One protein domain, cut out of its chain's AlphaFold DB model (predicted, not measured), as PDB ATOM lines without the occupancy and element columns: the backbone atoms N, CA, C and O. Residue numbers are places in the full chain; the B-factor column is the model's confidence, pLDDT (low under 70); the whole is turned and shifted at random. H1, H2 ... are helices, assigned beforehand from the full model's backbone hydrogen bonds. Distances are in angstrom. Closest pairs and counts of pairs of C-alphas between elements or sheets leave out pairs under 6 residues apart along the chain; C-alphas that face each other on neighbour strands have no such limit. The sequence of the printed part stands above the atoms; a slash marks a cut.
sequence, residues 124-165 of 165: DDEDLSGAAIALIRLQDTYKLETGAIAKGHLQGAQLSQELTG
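This is residues 124 to 165 of the 165 residues of a protein of Darwinula stevensoni (UniProt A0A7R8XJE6). One long helix, H1, makes one arm of a V. After the turn at its last residue, the short helix H2 and the looping tail, residues 151 to 165, make the other arm; residues 124 to 134 stick out free. The printed part has 42 residues with two named helices, H1 then H2, and no named strand, and its class is all helix. It is only just compact, close to loose, with a radius of gyration of the C-alphas of 10.8 A, and flat, spanning 31 by 25 by 13 A.

H1, residues 125 to 142, begins at C-alpha 125 (-38.840, -22.704, 25.127) and is 25.8 A long. H2, residues 146 to 150, ends at C-alpha 150 (-27.177, -18.668, 40.666).

A tight link of 3 residues joins H1 to H2. They are close but not clearly touching; their closest C-alphas, of Gln 139 and Thr 146, are 7.5 A apart. In both helices every O i to N i+4 pair is within hydrogen-bond range. Residues 153 to 154 pair antiparallel with residues 157 to 158.

The C-alphas farthest apart, of Asp 124 and Gly 156, are 31.9 A apart. The printed part has no cut. pLDDT is under 70 at residues 154 to 161 and 163 to 165.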
ATOM      1  N   ASP A 124     -43.024 -24.363  27.178       90.38
ATOM      2  CA  ASP A 124     -42.146 -24.435  26.016       90.38
ATOM      3  C   ASP A 124     -40.890 -23.558  26.187       90.38
ATOM      4  O   ASP A 124     -40.623 -22.976  27.246       90.38
ATOM      5  N   ASP A 125     -40.080 -23.484  25.131       92.19
ATOM      6  CA  ASP A 125     -38.840 -22.704  25.127       92.19
ATOM      7  C   ASP A 125     -39.090 -21.188  25.263       92.19
ATOM      8  O   ASP A 125     -38.214 -20.452  25.738       92.19
ATOM      9  N   GLU A 126     -40.269 -20.701  24.856       90.94
ATOM     10  CA  GLU A 126     -40.653 -19.294  24.986       90.94
ATOM     11  C   GLU A 126     -40.994 -18.968  26.440       90.94
ATOM     12  O   GLU A 126     -40.462 -17.991  26.978       90.94
ATOM     13  N   ASP A 127     -41.783 -19.822  27.103       89.75
ATOM     14  CA  ASP A 127     -42.090 -19.722  28.534       89.75
ATOM     15  C   ASP A 127     -40.790 -19.701  29.372       89.75
ATOM     16  O   ASP A 127     -40.606 -18.836  30.241       89.75
ATOM     17  N   LEU A 128     -39.831 -20.587  29.065       91.56
ATOM     18  CA  LEU A 128     -38.521 -20.627  29.730       91.56
ATOM     19  C   LEU A 128     -37.711 -19.340  29.497       91.56
ATOM     20  O   LEU A 128     -37.160 -18.756  30.438       91.56
ATOM     21  N   SER A 129     -37.647 -18.874  28.249       91.38
ATOM     22  CA  SER A 129     -36.937 -17.641  27.889       91.38
ATOM     23  C   SER A 129     -37.556 -16.416  28.567       91.38
ATOM     24  O   SER A 129     -36.838 -15.546  29.070       91.38
ATOM     25  N   GLY A 130     -38.888 -16.357  28.635       89.00
ATOM     26  CA  GLY A 130     -39.634 -15.314  29.332       89.00
ATOM     27  C   GLY A 130     -39.315 -15.273  30.825       89.00
ATOM     28  O   GLY A 130     -39.019 -14.198  31.361       89.00
ATOM     29  N   ALA A 131     -39.282 -16.434  31.485       89.75
ATOM     30  CA  ALA A 131     -38.903 -16.550  32.891       89.75
ATOM     31  C   ALA A 131     -37.454 -16.091  33.143       89.75
ATOM     32  O   ALA A 131     -37.197 -15.330  34.081       89.75
ATOM     33  N   ALA A 132     -36.515 -16.466  32.268       88.12
ATOM     34  CA  ALA A 132     -35.124 -16.026  32.356       88.12
ATOM     35  C   ALA A 132     -34.987 -14.498  32.213       88.12
ATOM     36  O   ALA A 132     -34.291 -13.853  32.998       88.12
ATOM     37  N   ILE A 133     -35.700 -13.889  31.258       89.50
ATOM     38  CA  ILE A 133     -35.725 -12.429  31.081       89.50
ATOM     39  C   ILE A 133     -36.327 -11.741  32.311       89.50
ATOM     40  O   ILE A 133     -35.806 -10.715  32.755       89.50
ATOM     41  N   ALA A 134     -37.409 -12.280  32.879       86.75
ATOM     42  CA  ALA A 134     -38.015 -11.741  34.094       86.75
ATOM     43  C   ALA A 134     -37.033 -11.765  35.279       86.75
ATOM     44  O   ALA A 134     -36.923 -10.774  36.004       86.75
ATOM     45  N   LEU A 135     -36.260 -12.845  35.427       86.12
ATOM     46  CA  LEU A 135     -35.220 -12.959  36.449       86.12
ATOM     47  C   LEU A 135     -34.097 -11.928  36.251       86.12
ATOM     48  O   LEU A 135     -33.718 -11.251  37.207       86.12
ATOM     49  N   ILE A 136     -33.617 -11.743  35.016       86.56
ATOM     50  CA  ILE A 136     -32.614 -10.713  34.679       86.56
ATOM     51  C   ILE A 136     -33.150  -9.312  35.001       86.56
ATOM     52  O   ILE A 136     -32.454  -8.496  35.601       86.56
ATOM     53  N   ARG A 137     -34.421  -9.027  34.692       87.94
ATOM     54  CA  ARG A 137     -35.044  -7.739  35.041       87.94
ATOM     55  C   ARG A 137     -35.077  -7.502  36.549       87.94
ATOM     56  O   ARG A 137     -34.822  -6.377  36.986       87.94
ATOM     57  N   LEU A 138     -35.383  -8.524  37.351       85.25
ATOM     58  CA  LEU A 138     -35.328  -8.425  38.814       85.25
ATOM     59  C   LEU A 138     -33.899  -8.175  39.297       85.25
ATOM     60  O   LEU A 138     -33.690  -7.317  40.158       85.25
ATOM     61  N   GLN A 139     -32.922  -8.869  38.714       85.62
ATOM     62  CA  GLN A 139     -31.513  -8.646  39.004       85.62
ATOM     63  C   GLN A 139     -31.112  -7.192  38.742       85.62
ATOM     64  O   GLN A 139     -30.544  -6.563  39.632       85.62
ATOM     65  N   ASP A 140     -31.440  -6.645  37.571       87.00
ATOM     66  CA  ASP A 140     -31.087  -5.274  37.193       87.00
ATOM     67  C   ASP A 140     -31.795  -4.236  38.073       87.00
ATOM     68  O   ASP A 140     -31.181  -3.269  38.533       87.00
ATOM     69  N   THR A 141     -33.081  -4.455  38.362       88.38
ATOM     70  CA  THR A 141     -33.910  -3.535  39.157       88.38
ATOM     71  C   THR A 141     -33.439  -3.455  40.608       88.38
ATOM     72  O   THR A 141     -33.358  -2.366  41.177       88.38
ATOM     73  N   TYR A 142     -33.104  -4.601  41.208       83.31
ATOM     74  CA  TYR A 142     -32.701  -4.701  42.614       83.31
ATOM     75  C   TYR A 142     -31.184  -4.807  42.814       83.31
ATOM     76  O   TYR A 142     -30.731  -4.929  43.951       83.31
ATOM     77  N   LYS A 143     -30.397  -4.721  41.732       84.81
ATOM     78  CA  LYS A 143     -28.927  -4.843  41.718       84.81
ATOM     79  C   LYS A 143     -28.430  -6.089  42.455       84.81
ATOM     80  O   LYS A 143     -27.505  -6.023  43.264       84.81
ATOM     81  N   LEU A 144     -29.083  -7.216  42.198       83.56
ATOM     82  CA  LEU A 144     -28.759  -8.489  42.831       83.56
ATOM     83  C   LEU A 144     -27.434  -9.040  42.287       83.56
ATOM     84  O   LEU A 144     -27.122  -8.901  41.103       83.56
ATOM     85  N   GLU A 145     -26.660  -9.692  43.149       84.31
ATOM     86  CA  GLU A 145     -25.414 -10.342  42.751       84.31
ATOM     87  C   GLU A 145     -25.710 -11.621  41.951       84.31
ATOM     88  O   GLU A 145     -26.399 -12.522  42.429       84.31
ATOM     89  N   THR A 146     -25.148 -11.733  40.745       80.75
ATOM     90  CA  THR A 146     -25.352 -12.884  39.846       80.75
ATOM     91  C   THR A 146     -24.940 -14.209  40.485       80.75
ATOM     92  O   THR A 146     -25.659 -15.199  40.379       80.75
ATOM     93  N   GLY A 147     -23.809 -14.221  41.198       78.31
ATOM     94  CA  GLY A 147     -23.318 -15.395  41.921       78.31
ATOM     95  C   GLY A 147     -24.211 -15.806  43.093       78.31
ATOM     96  O   GLY A 147     -24.273 -16.990  43.421       78.31
ATOM     97  N   ALA A 148     -24.928 -14.856  43.700       76.06
ATOM     98  CA  ALA A 148     -25.904 -15.134  44.747       76.06
ATOM     99  C   ALA A 148     -27.189 -15.730  44.150       76.06
ATOM    100  O   ALA A 148     -27.617 -16.784  44.609       76.06
ATOM    101  N   ILE A 149     -27.725 -15.143  43.070       79.25
ATOM    102  CA  ILE A 149     -28.897 -15.673  42.348       79.25
ATOM    103  C   ILE A 149     -28.646 -17.096  41.847       79.25
ATOM    104  O   ILE A 149     -29.478 -17.969  42.064       79.25
ATOM    105  N   ALA A 150     -27.500 -17.348  41.211       80.06
ATOM    106  CA  ALA A 150     -27.177 -18.668  40.666       80.06
ATOM    107  C   ALA A 150     -27.148 -19.766  41.742       80.06
ATOM    108  O   ALA A 150     -27.470 -20.918  41.461       80.06
ATOM    109  N   LYS A 151     -26.799 -19.387  42.977       78.50
ATOM    110  CA  LYS A 151     -26.782 -20.253  44.163       78.50
ATOM    111  C   LYS A 151     -28.093 -20.233  44.961       78.50
ATOM    112  O   LYS A 151     -28.145 -20.775  46.060       78.50
ATOM    113  N   GLY A 152     -29.118 -19.538  44.468       73.75
ATOM    114  CA  GLY A 152     -30.412 -19.402  45.132       73.75
ATOM    115  C   GLY A 152     -30.431 -18.503  46.380       73.75
ATOM    116  O   GLY A 152     -31.371 -18.568  47.180       73.75
ATOM    117  N   HIS A 153     -29.412 -17.658  46.565       73.06
ATOM    118  CA  HIS A 153     -29.316 -16.681  47.651       73.06
ATOM    119  C   HIS A 153     -29.913 -15.334  47.233       73.06
ATOM    120  O   HIS A 153     -29.373 -14.634  46.377       73.06
ATOM    121  N   LEU A 154     -30.992 -14.924  47.898       68.50
ATOM    122  CA  LEU A 154     -31.609 -13.609  47.719       68.50
ATOM    123  C   LEU A 154     -31.659 -12.904  49.086       68.50
ATOM    124  O   LEU A 154     -32.055 -13.490  50.086       68.50
ATOM    125  N   GLN A 155     -31.202 -11.650  49.164       63.19
ATOM    126  CA  GLN A 155     -31.242 -10.828  50.393       63.19
ATOM    127  C   GLN A 155     -30.597 -11.460  51.656       63.19
ATOM    128  O   GLN A 155     -31.003 -11.166  52.777       63.19
ATOM    129  N   GLY A 156     -29.572 -12.306  51.501       55.78
ATOM    130  CA  GLY A 156     -28.825 -12.884  52.632       55.78
ATOM    131  C   GLY A 156     -29.443 -14.137  53.267       55.78
ATOM    132  O   GLY A 156     -28.907 -14.626  54.259       55.78
ATOM    133  N   ALA A 157     -30.518 -14.686  52.691       55.72
ATOM    134  CA  ALA A 157     -31.075 -15.987  53.058       55.72
ATOM    135  C   ALA A 157     -31.015 -16.957  51.865       55.72
ATOM    136  O   ALA A 157     -31.184 -16.555  50.710       55.72
ATOM    137  N   GLN A 158     -30.765 -18.241  52.137       61.12
ATOM    138  CA  GLN A 158     -30.877 -19.292  51.126       61.12
ATOM    139  C   GLN A 158     -32.364 -19.577  50.902       61.12
ATOM    140  O   GLN A 158     -33.036 -20.115  51.780       61.12
ATOM    141  N   LEU A 159     -32.886 -19.126  49.763       61.59
ATOM    142  CA  LEU A 159     -34.324 -19.091  49.474       61.59
ATOM    143  C   LEU A 159     -34.731 -20.051  48.350       61.59
ATOM    144  O   LEU A 159     -35.922 -20.290  48.178       61.59
ATOM    145  N   SER A 160     -33.779 -20.591  47.581       64.12
ATOM    146  CA  SER A 160     -34.069 -21.443  46.418       64.12
ATOM    147  C   SER A 160     -32.934 -22.427  46.098       64.12
ATOM    148  O   SER A 160     -31.851 -22.343  46.683       64.12
ATOM    149  N   GLN A 161     -33.213 -23.386  45.208       69.94
ATOM    150  CA  GLN A 161     -32.212 -24.301  44.654       69.94
ATOM    151  C   GLN A 161     -31.260 -23.575  43.686       69.94
ATOM    152  O   GLN A 161     -31.559 -22.481  43.207       69.94
ATOM    153  N   GLU A 162     -30.103 -24.182  43.417       75.12
ATOM    154  CA  GLU A 162     -29.161 -23.677  42.413       75.12
ATOM    155  C   GLU A 162     -29.752 -23.804  41.003       75.12
ATOM    156  O   GLU A 162     -30.476 -24.752  40.707       75.12
ATOM    157  N   LEU A 163     -29.407 -22.877  40.107       66.00
ATOM    158  CA  LEU A 163     -29.950 -22.845  38.739       66.00
ATOM    159  C   LEU A 163     -29.467 -23.997  37.834       66.00
ATOM    160  O   LEU A 163     -29.891 -24.086  36.688       66.00
ATOM    161  N   THR A 164     -28.561 -24.849  38.315       66.12
ATOM    162  CA  THR A 164     -27.997 -26.003  37.590       66.12
ATOM    163  C   THR A 164     -28.710 -27.331  37.875       66.12
ATOM    164  O   THR A 164     -28.127 -28.384  37.618       66.12
ATOM    165  N   GLY A 165     -29.923 -27.282  38.436       47.25
ATOM    166  CA  GLY A 165     -30.793 -28.449  38.625       47.25
ATOM    167  C   GLY A 165     -31.288 -29.046  37.315       47.25
ATOM    168  O   GLY A 165     -31.694 -28.257  36.435       47.25
TER     169      GLY A 165